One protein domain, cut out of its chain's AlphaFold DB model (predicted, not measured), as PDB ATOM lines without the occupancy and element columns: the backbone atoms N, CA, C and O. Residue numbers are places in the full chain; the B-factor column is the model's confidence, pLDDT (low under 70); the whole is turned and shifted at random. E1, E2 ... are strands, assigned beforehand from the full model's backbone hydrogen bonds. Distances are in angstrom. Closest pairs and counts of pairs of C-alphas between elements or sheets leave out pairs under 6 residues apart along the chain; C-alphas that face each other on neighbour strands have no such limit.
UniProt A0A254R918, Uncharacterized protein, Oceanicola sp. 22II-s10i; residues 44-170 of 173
ATOM      1  N   PHE A  44     127.461  70.197  85.132       94.00
ATOM      2  CA  PHE A  44     128.039  68.879  85.342       94.00
ATOM      3  C   PHE A  44     127.047  67.809  84.898       94.00
ATOM      4  O   PHE A  44     125.850  67.967  85.118       94.00
ATOM      5  N   HIS A  45     127.531  66.711  84.324       93.31
ATOM      6  CA  HIS A  45     126.707  65.584  83.886       93.31
ATOM      7  C   HIS A  45     127.301  64.267  84.368       93.31
ATOM      8  O   HIS A  45     128.526  64.116  84.404       93.31
ATOM      9  N   ASN A  46     126.450  63.299  84.706       92.44
ATOM     10  CA  ASN A  46     126.920  61.934  84.919       92.44
ATOM     11  C   ASN A  46     127.290  61.264  83.583       92.44
ATOM     12  O   ASN A  46     126.894  61.710  82.504       92.44
ATOM     13  N   ALA A  47     128.033  60.157  83.646       90.94
ATOM     14  CA  ALA A  47     128.492  59.439  82.450       90.94
ATOM     15  C   ALA A  47     127.345  58.921  81.558       90.94
ATOM     16  O   ALA A  47     127.528  58.763  80.352       90.94
ATOM     17  N   ALA A  48     126.169  58.661  82.140       90.69
ATOM     18  CA  ALA A  48     124.985  58.219  81.407       90.69
ATOM     19  C   ALA A  48     124.206  59.371  80.742       90.69
ATOM     20  O   ALA A  48     123.332  59.110  79.917       90.69
ATOM     21  N   GLY A  49     124.483  60.631  81.100       89.62
ATOM     22  CA  GLY A  49     123.725  61.800  80.640       89.62
ATOM     23  C   GLY A  49     122.289  61.874  81.179       89.62
ATOM     24  O   GLY A  49     121.475  62.641  80.667       89.62
ATOM     25  N   THR A  50     121.951  61.074  82.192       90.94
ATOM     26  CA  THR A  50     120.617  61.054  82.816       90.94
ATOM     27  C   THR A  50     120.454  62.138  83.873       90.94
ATOM     28  O   THR A  50     119.337  62.566  84.153       90.94
ATOM     29  N   HIS A  51     121.562  62.603  84.443       92.00
ATOM     30  CA  HIS A  51     121.575  63.601  85.502       92.00
ATOM     31  C   HIS A  51     122.438  64.789  85.113       92.00
ATOM     32  O   HIS A  51     123.505  64.627  84.515       92.00
ATOM     33  N   SER A  52     121.988  65.983  85.488       93.62
ATOM     34  CA  SER A  52     122.761  67.213  85.331       93.62
ATOM     35  C   SER A  52     122.707  68.066  86.592       93.62
ATOM     36  O   SER A  52     121.709  68.056  87.306       93.62
ATOM     37  N   PHE A  53     123.791  68.782  86.873       94.00
ATOM     38  CA  PHE A  53     123.895  69.728  87.977       94.00
ATOM     39  C   PHE A  53     124.410  71.059  87.439       94.00
ATOM     40  O   PHE A  53     125.567  71.168  87.025       94.00
ATOM     41  N   ARG A  54     123.542  72.070  87.420       95.12
ATOM     42  CA  ARG A  54     123.873  73.420  86.962       95.12
ATOM     43  C   ARG A  54     124.157  74.309  88.160       95.12
ATOM     44  O   ARG A  54     123.249  74.585  88.943       95.12
ATOM     45  N   VAL A  55     125.385  74.803  88.261       95.31
ATOM     46  CA  VAL A  55     125.803  75.677  89.363       95.31
ATOM     47  C   VAL A  55     125.193  77.067  89.183       95.31
ATOM     48  O   VAL A  55     125.275  77.652  88.106       95.31
ATOM     49  N   THR A  56     124.606  77.608  90.244       95.62
ATOM     50  CA  THR A  56     124.007  78.949  90.270       95.62
ATOM     51  C   THR A  56     124.783  79.907  91.165       95.62
ATOM     52  O   THR A  56     124.936  81.072  90.803       95.62
ATOM     53  N   GLU A  57     125.333  79.427  92.283       96.50
ATOM     54  CA  GLU A  57     126.097  80.245  93.232       96.50
ATOM     55  C   GLU A  57     127.351  79.503  93.721       96.50
ATOM     56  O   GLU A  57     127.384  78.271  93.800       96.50
ATOM     57  N   PHE A  58     128.389  80.271  94.060       95.56
ATOM     58  CA  PHE A  58     129.612  79.769  94.680       95.56
ATOM     59  C   PHE A  58     129.821  80.468  96.016       95.56
ATOM     60  O   PHE A  58     129.866  81.698  96.089       95.56
ATOM     61  N   GLY A  59     129.975  79.665  97.057       95.31
ATOM     62  CA  GLY A  59     130.212  80.125  98.408       95.31
ATOM     63  C   GLY A  59     131.460  79.502  99.004       95.31
ATOM     64  O   GLY A  59     131.953  78.459  98.562       95.31
ATOM     65  N   GLN A  60     131.979  80.142 100.039       93.31
ATOM     66  CA  GLN A  60     133.103  79.628 100.799       93.31
ATOM     67  C   GLN A  60     132.908  79.873 102.288       93.31
ATOM     68  O   GLN A  60     132.464  80.929 102.720       93.31
ATOM     69  N   GLU A  61     133.320  78.905 103.084       91.19
ATOM     70  CA  GLU A  61     133.535  79.074 104.509       91.19
ATOM     71  C   GLU A  61     135.016  78.829 104.758       91.19
ATOM     72  O   GLU A  61     135.546  77.768 104.409       91.19
ATOM     73  N   ARG A  62     135.710  79.829 105.306       88.56
ATOM     74  CA  ARG A  62     137.160  79.781 105.493       88.56
ATOM     75  C   ARG A  62     137.553  80.137 106.914       88.56
ATOM     76  O   ARG A  62     137.056  81.099 107.494       88.56
ATOM     77  N   PHE A  63     138.514  79.394 107.440       86.94
ATOM     78  CA  PHE A  63     139.199  79.720 108.681       86.94
ATOM     79  C   PHE A  63     140.692  79.387 108.589       86.94
ATOM     80  O   PHE A  63     141.142  78.626 107.731       86.94
ATOM     81  N   PHE A  64     141.467  79.970 109.494       87.25
ATOM     82  CA  PHE A  64     142.899  79.769 109.642       87.25
ATOM     83  C   PHE A  64     143.166  79.253 111.053       87.25
ATOM     84  O   PHE A  64     142.760  79.886 112.025       87.25
ATOM     85  N   ALA A  65     143.836  78.109 111.165       85.56
ATOM     86  CA  ALA A  65     144.191  77.523 112.451       85.56
ATOM     87  C   ALA A  65     145.487  78.159 112.964       85.56
ATOM     88  O   ALA A  65     146.534  78.008 112.333       85.56
ATOM     89  N   CYS A  66     145.420  78.860 114.089       85.00
ATOM     90  CA  CYS A  66     146.554  79.481 114.769       85.00
ATOM     91  C   CYS A  66     146.840  78.728 116.083       85.00
ATOM     92  O   CYS A  66     146.015  77.930 116.523       85.00
ATOM     93  N   ASN A  67     147.991  78.970 116.721       81.06
ATOM     94  CA  ASN A  67     148.409  78.225 117.925       81.06
ATOM     95  C   ASN A  67     147.338  78.164 119.031       81.06
ATOM     96  O   ASN A  67     147.100  77.090 119.575       81.06
ATOM     97  N   ASP A  68     146.669  79.289 119.307       77.06
ATOM     98  CA  ASP A  68     145.729  79.408 120.432       77.06
ATOM     99  C   ASP A  68     144.296  79.769 119.995       77.06
ATOM    100  O   ASP A  68     143.410  79.942 120.832       77.06
ATOM    101  N   THR A  69     144.047  79.940 118.692       79.25
ATOM    102  CA  THR A  69     142.750  80.408 118.175       79.25
ATOM    103  C   THR A  69     142.543  80.053 116.700       79.25
ATOM    104  O   THR A  69     143.487  79.703 115.997       79.25
ATOM    105  N   ASN A  70     141.310  80.201 116.213       78.31
ATOM    106  CA  ASN A  70     141.002  80.199 114.786       78.31
ATOM    107  C   ASN A  70     140.714  81.631 114.325       78.31
ATOM    108  O   ASN A  70     139.859  82.310 114.893       78.31
ATOM    109  N   ALA A  71     141.390  82.082 113.271       76.81
ATOM    110  CA  ALA A  71     141.119  83.368 112.638       76.81
ATOM    111  C   ALA A  71     140.224  83.181 111.406       76.81
ATOM    112  O   ALA A  71     140.354  82.206 110.670       76.81
ATOM    113  N   ARG A  72     139.320  84.132 111.148       72.25
ATOM    114  CA  ARG A  72     138.514  84.164 109.908       72.25
ATOM    115  C   ARG A  72     139.193  84.932 108.777       72.25
ATOM    116  O   ARG A  72     138.849  84.747 107.617       72.25
ATOM    117  N   SER A  73     140.175  85.769 109.108       65.50
ATOM    118  CA  SER A  73     140.950  86.534 108.138       65.50
ATOM    119  C   SER A  73     142.408  86.108 108.146       65.50
ATOM    120  O   SER A  73     142.978  85.745 109.172       65.50
ATOM    121  N   ALA A  74     143.026  86.223 106.981       59.09
ATOM    122  CA  ALA A  74     144.425  85.927 106.786       59.09
ATOM    123  C   ALA A  74     145.352  87.080 107.218       59.09
ATOM    124  O   ALA A  74     146.555  86.972 107.032       59.09
ATOM    125  N   THR A  75     144.841  88.199 107.735       62.19
ATOM    126  CA  THR A  75     145.671  89.362 108.098       62.19
ATOM    127  C   THR A  75     146.518  89.158 109.367       62.19
ATOM    128  O   THR A  75     147.521  89.848 109.518       62.19
ATOM    129  N   ASP A  76     146.227  88.156 110.205       56.56
ATOM    130  CA  ASP A  76     146.956  87.864 111.462       56.56
ATOM    131  C   ASP A  76     148.142  86.884 111.267       56.56
ATOM    132  O   ASP A  76     148.360  85.920 112.004       56.56
ATOM    133  N   ARG A  77     148.915  87.103 110.199       57.94
ATOM    134  CA  ARG A  77     149.667  86.081 109.440       57.94
ATOM    135  C   ARG A  77     151.066  85.696 109.955       57.94
ATOM    136  O   ARG A  77     151.933  85.348 109.158       57.94
ATOM    137  N   GLY A  78     151.301  85.728 111.263       62.72
ATOM    138  CA  GLY A  78     152.555  85.211 111.829       62.72
ATOM    139  C   GLY A  78     152.553  83.688 112.006       62.72
ATOM    140  O   GLY A  78     153.500  83.014 111.620       62.72
ATOM    141  N   ASN A  79     151.462  83.150 112.567       73.06
ATOM    142  CA  ASN A  79     151.443  81.810 113.175       73.06
ATOM    143  C   ASN A  79     150.212  80.964 112.800       73.06
ATOM    144  O   ASN A  79     149.810  80.095 113.571       73.06
ATOM    145  N   CYS A  80     149.578  81.218 111.652       84.62
ATOM    146  CA  CYS A  80     148.359  80.511 111.253       84.62
ATOM    147  C   CYS A  80     148.573  79.647 110.000       84.62
ATOM    148  O   CYS A  80     149.251  80.052 109.056       84.62
ATOM    149  N   ARG A  81     147.957  78.462 109.973       84.62
ATOM    150  CA  ARG A  81     147.876  77.548 108.820       84.62
ATOM    151  C   ARG A  81     146.492  77.660 108.169       84.62
ATOM    152  O   ARG A  81     145.514  77.913 108.866       84.62
ATOM    153  N   GLY A  82     146.389  77.443 106.859       81.38
ATOM    154  CA  GLY A  82     145.114  77.481 106.125       81.38
ATOM    155  C   GLY A  82     145.247  78.086 104.719       81.38
ATOM    156  O   GLY A  82     146.374  78.337 104.282       81.38
ATOM    157  N   PRO A  83     144.128  78.343 104.012       83.38
ATOM    158  CA  PRO A  83     142.750  78.286 104.513       83.38
ATOM    159  C   PRO A  83     142.213  76.854 104.664       83.38
ATOM    160  O   PRO A  83     142.476  75.989 103.833       83.38
ATOM    161  N   PHE A  84     141.437  76.630 105.721       87.25
ATOM    162  CA  PHE A  84     140.611  75.439 105.950       87.25
ATOM    163  C   PHE A  84     139.132  75.805 105.864       87.25
ATOM    164  O   PHE A  84     138.795  76.988 105.879       87.25
ATOM    165  N   GLY A  85     138.259  74.803 105.820       89.12
ATOM    166  CA  GLY A  85     136.809  74.984 105.779       89.12
ATOM    167  C   GLY A  85     136.199  74.258 104.592       89.12
ATOM    168  O   GLY A  85     136.614  73.138 104.282       89.12
ATOM    169  N   ARG A  86     135.226  74.882 103.929       91.00
ATOM    170  CA  ARG A  86     134.524  74.282 102.792       91.00
ATOM    171  C   ARG A  86     134.290  75.269 101.665       91.00
ATOM    172  O   ARG A  86     134.124  76.466 101.872       91.00
ATOM    173  N   GLN A  87     134.262  74.732 100.459       92.62
ATOM    174  CA  GLN A  87     133.758  75.413  99.275       92.62
ATOM    175  C   GLN A  87     132.383  74.839  98.966       92.62
ATOM    176  O   GLN A  87     132.189  73.632  99.109       92.62
ATOM    177  N   VAL A  88     131.444  75.685  98.565       94.56
ATOM    178  CA  VAL A  88     130.039  75.311  98.400       94.56
ATOM    179  C   VAL A  88     129.576  75.719  97.010       94.56
ATOM    180  O   VAL A  88     129.669  76.883  96.630       94.56
ATOM    181  N   LEU A  89     129.070  74.754  96.252       95.19
ATOM    182  CA  LEU A  89     128.344  74.986  95.011       95.19
ATOM    183  C   LEU A  89     126.863  74.823  95.308       95.19
ATOM    184  O   LEU A  89     126.440  73.737  95.699       95.19
ATOM    185  N   LYS A  90     126.080  75.875  95.100       96.19
ATOM    186  CA  LYS A  90     124.622  75.775  95.057       96.19
ATOM    187  C   LYS A  90     124.194  75.685  93.606       96.19
ATOM    188  O   LYS A  90     124.780  76.348  92.745       96.19
ATOM    189  N   GLY A  91     123.200  74.861  93.320       95.12
ATOM    190  CA  GLY A  91     122.712  74.713  91.962       95.12
ATOM    191  C   GLY A  91     121.464  73.862  91.853       95.12
ATOM    192  O   GLY A  91     120.893  73.427  92.847       95.12
ATOM    193  N   GLU A  92     121.072  73.612  90.614       95.19
ATOM    194  CA  GLU A  92     119.902  72.816  90.264       95.19
ATOM    195  C   GLU A  92     120.343  71.439  89.780       95.19
ATOM    196  O   GLU A  92     121.095  71.341  88.806       95.19
ATOM    197  N   PHE A  93     119.868  70.386  90.439       92.94
ATOM    198  CA  PHE A  93     120.007  69.015  89.969       92.94
ATOM    199  C   PHE A  93     118.759  68.595  89.205       92.94
ATOM    200  O   PHE A  93     117.665  68.592  89.771       92.94
ATOM    201  N   ALA A  94     118.934  68.187  87.952       92.62
ATOM    202  CA  ALA A  94     117.862  67.696  87.104       92.62
ATOM    203  C   ALA A  94     118.060  66.221  86.747       92.62
ATOM    204  O   ALA A  94     119.158  65.803  86.369       92.62
ATOM    205  N   ASP A  95     116.970  65.461  86.819       90.81
ATOM    206  CA  ASP A  95     116.875  64.077  86.361       90.81
ATOM    207  C   ASP A  95     116.050  64.033  85.074       90.81
ATOM    208  O   ASP A  95     114.859  64.348  85.069       90.81
ATOM    209  N   SER A  96     116.692  63.678  83.962       88.56
ATOM    210  CA  SER A  96     116.048  63.652  82.647       88.56
ATOM    211  C   SER A  96     115.077  62.486  82.481       88.56
ATOM    212  O   SER A  96     114.209  62.538  81.610       88.56
ATOM    213  N   THR A  97     115.178  61.456  83.324       88.06
ATOM    214  CA  THR A  97     114.279  60.298  83.284       88.06
ATOM    215  C   THR A  97     112.918  60.628  83.888       88.06
ATOM    216  O   THR A  97     111.892  60.173  83.381       88.06
ATOM    217  N   THR A  98     112.892  61.461  84.930       88.62
ATOM    218  CA  THR A  98     111.659  61.927  85.586       88.62
ATOM    219  C   THR A  98     111.216  63.310  85.106       88.62
ATOM    220  O   THR A  98     110.055  63.675  85.281       88.62
ATOM    221  N   GLY A  99     112.131  64.097  84.531       88.81
ATOM    222  CA  GLY A  99     111.925  65.502  84.184       88.81
ATOM    223  C   GLY A  99     111.897  66.451  85.391       88.81
ATOM    224  O   GLY A  99     111.505  67.607  85.240       88.81
ATOM    225  N   SER A 100     112.268  65.989  86.589       89.62
ATOM    226  CA  SER A 100     112.255  66.808  87.810       89.62
ATOM    227  C   SER A 100     113.569  67.562  88.018       89.62
ATOM    228  O   SER A 100     114.637  66.996  87.786       89.62
ATOM    229  N   SER A 101     113.489  68.789  88.544       91.50
ATOM    230  CA  SER A 101     114.632  69.588  89.012       91.50
ATOM    231  C   SER A 101     114.469  69.938  90.485       91.50
ATOM    232  O   SER A 101     113.340  70.138  90.942       91.50
ATOM    233  N   ARG A 102     115.578  70.023  91.221       92.00
ATOM    234  CA  ARG A 102     115.594  70.427  92.631       92.00
ATOM    235  C   ARG A 102     116.890  71.152  93.017       92.00
ATOM    236  O   ARG A 102     117.943  70.808  92.472       92.00
ATOM    237  N   PRO A 103     116.834  72.069  93.996       93.38
ATOM    238  CA  PRO A 103     118.019  72.734  94.518       93.38
ATOM    239  C   PRO A 103     118.870  71.766  95.344       93.38
ATOM    240  O   PRO A 103     118.358  70.982  96.150       93.38
ATOM    241  N   VAL A 104     120.186  71.818  95.141       92.62
ATOM    242  CA  VAL A 104     121.165  70.995  95.862       92.62
ATOM    243  C   VAL A 104     122.427  71.791  96.170       92.62
ATOM    244  O   VAL A 104     122.750  72.776  95.500       92.62
ATOM    245  N   PHE A 105     123.168  71.307  97.162       93.38
ATOM    246  CA  PHE A 105     124.446  71.859  97.585       93.38
ATOM    247  C   PHE A 105     125.529  70.793  97.458       93.38
ATOM    248  O   PHE A 105     125.382  69.698  97.995       93.38
ATOM    249  N   ALA A 106     126.627  71.112  96.777       92.75
ATOM    250  CA  ALA A 106     127.837  70.298  96.758       92.75
ATOM    251  C   ALA A 106     128.926  70.998  97.577       92.75
ATOM    252  O   ALA A 106     129.268  72.151  97.314       92.75
ATOM    253  N   GLN A 107     129.473  70.309  98.573       91.69
ATOM    254  CA  GLN A 107     130.449  70.842  99.518       91.69
ATOM    255  C   GLN A 107     131.785  70.127  99.372       91.69
ATOM    256  O   GLN A 107     131.838  68.906  99.485       91.69
ATOM    257  N   TYR A 108     132.867  70.876  99.190       90.19
ATOM    258  CA  TYR A 108     134.223  70.338  99.201       90.19
ATOM    259  C   TYR A 108     134.966  70.791 100.451       90.19
ATOM    260  O   TYR A 108     135.268  71.978 100.607       90.19
ATOM    261  N   TRP A 109     135.279  69.847 101.336       87.56
ATOM    262  CA  TRP A 109     135.925  70.128 102.616       87.56
ATOM    263  C   TRP A 109     137.447  70.065 102.524       87.56
ATOM    264  O   TRP A 109     138.014  69.123 101.977       87.56
ATOM    265  N   THR A 110     138.116  71.047 103.125       86.75
ATOM    266  CA  THR A 110     139.561  71.048 103.375       86.75
ATOM    267  C   THR A 110     139.790  71.081 104.883       86.75
ATOM    268  O   THR A 110     139.539  72.095 105.539       86.75
ATOM    269  N   LEU A 111     140.252  69.961 105.442       82.81
ATOM    270  CA  LEU A 111     140.400  69.761 106.884       82.81
ATOM    271  C   LEU A 111     141.875  69.783 107.302       82.81
ATOM    272  O   LEU A 111     142.751  69.325 106.577       82.81
ATOM    273  N   LEU A 112     142.156  70.275 108.510       80.50
ATOM    274  CA  LEU A 112     143.524  70.369 109.042       80.50
ATOM    275  C   LEU A 112     144.192  68.994 109.236       80.50
ATOM    276  O   LEU A 112     145.400  68.864 109.039       80.50
ATOM    277  N   ALA A 113     143.419  67.993 109.661       78.12
ATOM    278  CA  ALA A 113     143.929  66.686 110.076       78.12
ATOM    279  C   ALA A 113     143.887  65.614 108.974       78.12
ATOM    280  O   ALA A 113     144.460  64.543 109.156       78.12
ATOM    281  N   LEU A 114     143.211  65.878 107.851       73.94
ATOM    282  CA  LEU A 114     142.984  64.890 106.802       73.94
ATOM    283  C   LEU A 114     143.416  65.455 105.444       73.94
ATOM    284  O   LEU A 114     142.865  66.466 105.013       73.94
ATOM    285  N   PRO A 115     144.376  64.811 104.752       57.19
ATOM    286  CA  PRO A 115     144.759  65.204 103.399       57.19
ATOM    287  C   PRO A 115     143.725  64.760 102.354       57.19
ATOM    288  O   PRO A 115     143.880  65.084 101.181       57.19
ATOM    289  N   CYS A 116     142.715  63.976 102.754       59.47
ATOM    290  CA  CYS A 116     141.608  63.612 101.890       59.47
ATOM    291  C   CYS A 116     140.527  64.690 101.942       59.47
ATOM    292  O   CYS A 116     140.145  65.198 102.996       59.47
ATOM    293  N   CYS A 117     140.044  65.026 100.762       73.88
ATOM    294  CA  CYS A 117     139.082  66.075 100.538       73.88
ATOM    295  C   CYS A 117     138.161  65.585  99.423       73.88
ATOM    296  O   CYS A 117     138.607  64.993  98.438       73.88
ATOM    297  N   GLY A 118     136.859  65.712  99.646       77.94
ATOM    298  CA  GLY A 118     135.842  65.071  98.827       77.94
ATOM    299  C   GLY A 118     134.552  65.866  98.843       77.94
ATOM    300  O   GLY A 118     134.365  66.743  99.690       77.94
ATOM    301  N   TRP A 119     133.699  65.562  97.874       87.19
ATOM    302  CA  TRP A 119     132.414  66.216  97.721       87.19
ATOM    303  C   TRP A 119     131.354  65.532  98.586       87.19
ATOM    304  O   TRP A 119     131.154  64.320  98.532       87.19
ATOM    305  N   GLU A 120     130.639  66.318  99.376       87.38
ATOM    306  CA  GLU A 120     129.372  65.908  99.966       87.38
ATOM    307  C   GLU A 120     128.249  66.648  99.252       87.38
ATOM    308  O   GLU A 120     128.293  67.869  99.135       87.38
ATOM    309  N   VAL A 121     127.256  65.908  98.762       87.50
ATOM    310  CA  VAL A 121     126.074  66.489  98.124       87.50
ATOM    311  C   VAL A 121     124.888  66.325  99.064       87.50
ATOM    312  O   VAL A 121     124.660  65.235  99.596       87.50
ATOM    313  N   SER A 122     124.154  67.409  99.281       87.12
ATOM    314  CA  SER A 122     122.980  67.464 100.149       87.12
ATOM    315  C   SER A 122     121.838  68.212  99.471       87.12
ATOM    316  O   SER A 122     122.058  69.108  98.651       87.12
ATOM    317  N   GLU A 123     120.609  67.845  99.819       86.88
ATOM    318  CA  GLU A 123     119.433  68.640  99.470       86.88
ATOM    319  C   GLU A 123     119.408  69.927 100.309       86.88
ATOM    320  O   GLU A 123     120.070  70.018 101.344       86.88
ATOM    321  N   GLU A 124     118.653  70.932  99.864       83.00
ATOM    322  CA  GLU A 124     118.564  72.231 100.551       83.00
ATOM    323  C   GLU A 124     118.088  72.119 102.003       83.00
ATOM    324  O   GLU A 124     118.626  72.790 102.876       83.00
ATOM    325  N   ILE A 125     117.143  71.222 102.284       80.25
ATOM    326  CA  ILE A 125     116.617  71.015 103.642       80.25
ATOM    327  C   ILE A 125     117.667  70.474 104.627       80.25
ATOM    328  O   ILE A 125     117.530  70.659 105.834       80.25
ATOM    329  N   ASP A 126     118.718  69.833 104.115       81.50
ATOM    330  CA  ASP A 126     119.768  69.196 104.911       81.50
ATOM    331  C   ASP A 126     121.021  70.078 105.051       81.50
ATOM    332  O   ASP A 126     122.018  69.644 105.638       81.50
ATOM    333  N   PHE A 127     121.008  71.295 104.496       84.81
ATOM    334  CA  PHE A 127     122.166  72.182 104.455       84.81
ATOM    335  C   PHE A 127     121.911  73.501 105.191       84.81
ATOM    336  O   PHE A 127     121.059  74.291 104.801       84.81
ATOM    337  N   ASP A 128     122.705  73.762 106.232       88.50
ATOM    338  CA  ASP A 128     122.792  75.080 106.864       88.50
ATOM    339  C   ASP A 128     123.903  75.897 106.191       88.50
ATOM    340  O   ASP A 128     125.101  75.597 106.330       88.50
ATOM    341  N   ASP A 129     123.492  76.920 105.442       89.38
ATOM    342  CA  ASP A 129     124.383  77.855 104.761       89.38
ATOM    343  C   ASP A 129     124.808  79.037 105.650       89.38
ATOM    344  O   ASP A 129     125.587  79.893 105.218       89.38
ATOM    345  N   THR A 130     124.380  79.060 106.918       88.62
ATOM    346  CA  THR A 130     124.799  80.073 107.889       88.62
ATOM    347  C   THR A 130     126.321  80.054 108.045       88.62
ATOM    348  O   THR A 130     126.913  79.103 108.554       88.62
ATOM    349  N   GLY A 131     126.978  81.142 107.635       87.44
ATOM    350  CA  GLY A 131     128.437  81.284 107.684       87.44
ATOM    351  C   GLY A 131     129.150  81.040 106.353       87.44
ATOM    352  O   GLY A 131     130.360  81.261 106.282       87.44
ATOM    353  N   VAL A 132     128.416  80.660 105.304       93.75
ATOM    354  CA  VAL A 132     128.920  80.664 103.931       93.75
ATOM    355  C   VAL A 132     128.961  82.101 103.415       93.75
ATOM    356  O   VAL A 132     127.962  82.816 103.392       93.75
ATOM    357  N   GLU A 133     130.140  82.531 102.983       94.94
ATOM    358  CA  GLU A 133     130.323  83.762 102.227       94.94
ATOM    359  C   GLU A 133     130.048  83.469 100.748       94.94
ATOM    360  O   GLU A 133     130.858  82.828 100.073       94.94
ATOM    361  N   TRP A 134     128.896  83.917 100.252       95.75
ATOM    362  CA  TRP A 134     128.545  83.844  98.834       95.75
ATOM    363  C   TRP A 134     129.294  84.924  98.054       95.75
ATOM    364  O   TRP A 134     129.155  86.115  98.338       95.75
ATOM    365  N   LEU A 135     130.109  84.508  97.084       94.81
ATOM    366  CA  LEU A 135     130.981  85.425  96.357       94.81
ATOM    367  C   LEU A 135     130.251  86.123  95.203       94.81
ATOM    368  O   LEU A 135     129.450  85.489  94.506       94.81
ATOM    369  N   PRO A 136     130.573  87.401  94.925       94.44
ATOM    370  CA  PRO A 136     130.117  88.056  93.707       94.44
ATOM    371  C   PRO A 136     130.725  87.369  92.477       94.44
ATOM    372  O   PRO A 136     131.818  86.799  92.528       94.44
ATOM    373  N   ARG A 137     130.016  87.437  91.344       89.75
ATOM    374  CA  ARG A 137     130.332  86.697  90.107       89.75
ATOM    375  C   ARG A 137     131.787  86.858  89.654       89.75
ATOM    376  O   ARG A 137     132.384  85.911  89.144       89.75
ATOM    377  N   GLU A 138     132.354  88.043  89.825       91.06
ATOM    378  CA  GLU A 138     133.699  88.413  89.387       91.06
ATOM    379  C   GLU A 138     134.792  87.686  90.181       91.06
ATOM    380  O   GLU A 138     135.862  87.403  89.630       91.06
ATOM    381  N   GLU A 139     134.499  87.327  91.432       92.69
ATOM    382  CA  GLU A 139     135.394  86.634  92.364       92.69
ATOM    383  C   GLU A 139     135.255  85.106  92.307       92.69
ATOM    384  O   GLU A 139     136.111  84.384  92.820       92.69
ATOM    385  N   ILE A 140     134.211  84.598  91.643       91.75
ATOM    386  CA  ILE A 140     133.990  83.158  91.485       91.75
ATOM    387  C   ILE A 140     135.132  82.556  90.662       91.75
ATOM    388  O   ILE A 140     135.385  83.020  89.539       91.75
ATOM    389  N   PRO A 141     135.808  81.511  91.174       90.75
ATOM    390  CA  PRO A 141     136.929  80.914  90.478       90.75
ATOM    391  C   PRO A 141     136.493  80.276  89.158       90.75
ATOM    392  O   PRO A 141     135.342  79.878  88.947       90.75
ATOM    393  N   ARG A 142     137.457  80.187  88.249       91.81
ATOM    394  CA  ARG A 142     137.346  79.369  87.044       91.81
ATOM    395  C   ARG A 142     137.530  77.902  87.417       91.81
ATOM    396  O   ARG A 142     138.181  77.613  88.420       91.81
ATOM    397  N   LEU A 143     137.001  76.994  86.597       88.00
ATOM    398  CA  LEU A 143     137.144  75.551  86.783       88.00
ATOM    399  C   LEU A 143     138.604  75.171  87.026       88.00
ATOM    400  O   LEU A 143     138.887  74.396  87.931       88.00
ATOM    401  N   GLY A 144     139.524  75.734  86.233       84.38
ATOM    402  CA  GLY A 144     140.958  75.539  86.407       84.38
ATOM    403  C   GLY A 144     141.334  74.062  86.558       84.38
ATOM    404  O   GLY A 144     141.188  73.271  85.625       84.38
ATOM    405  N   THR A 145     141.833  73.705  87.741       65.69
ATOM    406  CA  THR A 145     142.156  72.330  88.156       65.69
ATOM    407  C   THR A 145     141.458  72.000  89.485       65.69
ATOM    408  O   THR A 145     140.699  72.817  89.986       65.69
ATOM    409  N   GLN A 146     141.696  70.803  90.044       63.53
ATOM    410  CA  GLN A 146     141.133  70.283  91.311       63.53
ATOM    411  C   GLN A 146     140.746  71.367  92.351       63.53
ATOM    412  O   GLN A 146     141.536  72.284  92.583       63.53
ATOM    413  N   PRO A 147     139.584  71.244  93.024       74.44
ATOM    414  CA  PRO A 147     138.787  70.019  93.173       74.44
ATOM    415  C   PRO A 147     137.620  69.850  92.195       74.44
ATOM    416  O   PRO A 147     136.830  68.920  92.320       74.44
ATOM    417  N   TYR A 148     137.483  70.747  91.224       76.12
ATOM    418  CA  TYR A 148     136.263  70.853  90.420       76.12
ATOM    419  C   TYR A 148     136.219  69.920  89.201       76.12
ATOM    420  O   TYR A 148     135.299  70.004  88.396       76.12
ATOM    421  N   VAL A 149     137.217  69.043  89.031       81.19
ATOM    422  CA  VAL A 149     137.317  68.143  87.863       81.19
ATOM    423  C   VAL A 149     136.164  67.136  87.831       81.19
ATOM    424  O   VAL A 149     135.726  66.741  86.753       81.19
ATOM    425  N   SER A 150     135.655  66.759  89.001       86.31
ATOM    426  CA  SER A 150     134.428  65.989  89.148       86.31
ATOM    427  C   SER A 150     133.757  66.295  90.483       86.31
ATOM    428  O   SER A 150     134.409  66.719  91.439       86.31
ATOM    429  N   ILE A 151     132.445  66.080  90.539       86.19
ATOM    430  CA  ILE A 151     131.649  66.108  91.766       86.19
ATOM    431  C   ILE A 151     131.152  64.687  91.996       86.19
ATOM    432  O   ILE A 151     130.465  64.123  91.150       86.19
ATOM    433  N   LYS A 152     131.503  64.102  93.140       82.00
ATOM    434  CA  LYS A 152     131.069  62.756  93.521       82.00
ATOM    435  C   LYS A 152     130.436  62.801  94.898       82.00
ATOM    436  O   LYS A 152     131.124  63.122  95.861       82.00
ATOM    437  N   GLY A 153     129.155  62.461  95.005       68.81
ATOM    438  CA  GLY A 153     128.500  62.354  96.302       68.81
ATOM    439  C   GLY A 153     129.071  61.188  97.113       68.81
ATOM    440  O   GLY A 153     129.145  60.062  96.630       68.81
ATOM    441  N   ILE A 154     129.464  61.442  98.362       55.62
ATOM    442  CA  ILE A 154     129.889  60.381  99.296       55.62
ATOM    443  C   ILE A 154     128.679  59.628  99.899       55.62
ATOM    444  O   ILE A 154     128.833  58.525 100.417       55.62
ATOM    445  N   LYS A 155     127.451  60.165  99.812       58.59
ATOM    446  CA  LYS A 155     126.247  59.509 100.353       58.59
ATOM    447  C   LYS A 155     125.671  58.470  99.378       58.59
ATOM    448  O   LYS A 155     124.934  58.813  98.454       58.59
ATOM    449  N   GLU A 156     125.967  57.199  99.663       47.72
ATOM    450  CA  GLU A 156     125.607  55.989  98.895       47.72
ATOM    451  C   GLU A 156     124.101  55.781  98.634       47.72
ATOM    452  O   GLU A 156     123.737  54.994  97.764       47.72
ATOM    453  N   SER A 157     123.205  56.463  99.356       45.78
ATOM    454  CA  SER A 157     121.752  56.230  99.286       45.78
ATOM    455  C   SER A 157     120.971  57.232  98.432       45.78
ATOM    456  O   SER A 157     119.741  57.223  98.454       45.78
ATOM    457  N   SER A 158     121.647  58.122  97.711       53.84
ATOM    458  CA  SER A 158     121.000  59.233  97.012       53.84
ATOM    459  C   SER A 158     121.181  59.139  95.498       53.84
ATOM    460  O   SER A 158     122.136  58.534  95.015       53.84
ATOM    461  N   ALA A 159     120.299  59.788  94.731       57.41
ATOM    462  CA  ALA A 159     120.406  59.940  93.272       57.41
ATOM    463  C   ALA A 159     121.707  60.643  92.795       57.41
ATOM    464  O   ALA A 159     121.858  60.917  91.612       57.41
ATOM    465  N   PHE A 160     122.635  60.935  93.713       62.06
ATOM    466  CA  PHE A 160     123.937  61.571  93.511       62.06
ATOM    467  C   PHE A 160     125.115  60.593  93.687       62.06
ATOM    468  O   PHE A 160     126.252  61.027  93.874       62.06
ATOM    469  N   ALA A 161     124.855  59.278  93.685       66.06
ATOM    470  CA  ALA A 161     125.899  58.251  93.749       66.06
ATOM    471  C   ALA A 161     126.817  58.264  92.512       66.06
ATOM    472  O   ALA A 161     127.980  57.856  92.592       66.06
ATOM    473  N   ASP A 162     126.306  58.759  91.384       82.00
ATOM    474  CA  ASP A 162     127.073  58.895  90.156       82.00
ATOM    475  C   ASP A 162     128.029  60.088  90.230       82.00
ATOM    476  O   ASP A 162     127.671  61.200  90.622       82.00
ATOM    477  N   GLU A 163     129.264  59.861  89.795       88.94
ATOM    478  CA  GLU A 163     130.233  60.929  89.588       88.94
ATOM    479  C   GLU A 163     129.822  61.795  88.388       88.94
ATOM    480  O   GLU A 163     129.472  61.284  87.320       88.94
ATOM    481  N   MET A 164     129.874  63.115  88.570       91.06
ATOM    482  CA  MET A 164     129.490  64.103  87.568       91.06
ATOM    483  C   MET A 164     130.707  64.899  87.095       91.06
ATOM    484  O   MET A 164     131.527  65.337  87.902       91.06
ATOM    485  N   PHE A 165     130.795  65.134  85.789       92.75
ATOM    486  CA  PHE A 165     131.904  65.830  85.135       92.75
ATOM    487  C   PHE A 165     131.408  67.109  84.455       92.75
ATOM    488  O   PHE A 165     130.313  67.095  83.887       92.75
ATOM    489  N   PRO A 166     132.176  68.212  84.474       92.25
ATOM    490  CA  PRO A 166     131.805  69.421  83.748       92.25
ATOM    491  C   PRO A 166     131.886  69.142  82.243       92.25
ATOM    492  O   PRO A 166     132.955  68.789  81.748       92.25
ATOM    493  N   LEU A 167     130.772  69.288  81.521       90.56
ATOM    494  CA  LEU A 167     130.722  69.079  80.061       90.56
ATOM    495  C   LEU A 167     130.254  70.315  79.292       90.56
ATOM    496  O   LEU A 167     130.503  70.415  78.092       90.56
ATOM    497  N   GLU A 168     129.615  71.266  79.970       91.75
ATOM    498  CA  GLU A 168     129.055  72.457  79.341       91.75
ATOM    499  C   GLU A 168     129.517  73.727  80.047       91.75
ATOM    500  O   GLU A 168     129.684  73.763  81.268       91.75
ATOM    501  N   CYS A 169     129.666  74.788  79.257       92.00
ATOM    502  CA  CYS A 169     129.948  76.134  79.720       92.00
ATOM    503  C   CYS A 169     128.937  77.096  79.098       92.00
ATOM    504  O   CYS A 169     128.989  77.416  77.911       92.00
ATOM    505  N   ASN A 170     127.983  77.518  79.916       87.00
ATOM    506  CA  ASN A 170     126.870  78.376  79.554       87.00
ATOM    507  C   ASN A 170     127.241  79.841  79.824       87.00
ATOM    508  O   ASN A 170     126.971  80.373  80.900       87.00
TER     509      ASN A 170
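AT A GLANCE: This is residues 44 to 170 of the 173 residues of an uncharacterized protein of Oceanicola sp. 22II-s10i (UniProt A0A254R918). A long, curled sheet of six strands, like part of a barrel and twisted, is built round the long bent hairpin E2 and E3. A 40-residue stretch with no named element, 124 to 163, wraps round the sheet from E5 to E6, pairing on the way at residues 133 to 134 with residues 59 to 60 of E2. The 127 printed residues hold six named strands, E1 to E6 in turn, and no named helix; the sheet's order is E5 E4 E3 E2 E1 E6, all antiparallel. The class is all strand, with 57 residues, under half, in named elements. The whole is compact, with a radius of gyration of the C-alphas of 16.0 A, yet elongated, spanning 53 by 32 by 28 A.

HOW THE PARTS SIT: E1, residues 44 to 46, and E2, residues 51 to 66, form a hairpin, with N 44 and O 53 2.8 A apart, within hydrogen-bond range. E2 and E3, residues 80 to 95, form the next, with N 61 and O 86 at 2.8 A. E2 bends by 71 degrees at residue 56, E3 by 51 degrees at residue 92. E4, residues 100 to 110, pairs with E3 through N 89 and O 106, 2.8 A. E5, residues 119 to 123, pairs with E4 through N 107 and O 120, 2.8 A. E1 to E5 are a meander, each strand the antiparallel neighbour of the one before. E6, residues 164 to 169, pairs with E1 through N 45 and O 165, 2.8 A. The edge strands E5 and E6 are apart.

IN THESE COORDINATES: E1 begins at C-alpha 44, (128.039, 68.879, 85.342). E2 measures 41.6 A, E3 43.4 A and E4 31.7 A. E6 ends at C-alpha 169, (129.948, 76.134, 79.720).

THE WHOLE: The C-alphas of Gly 78 and Thr 98, 53.9 A apart, are the two farthest apart. The printed part has no cut; the links E2 to E3 and E5 to E6 are long. Residues 73 to 78, 115 to 116, 145 to 146 and 153 to 161 have pLDDT under 70.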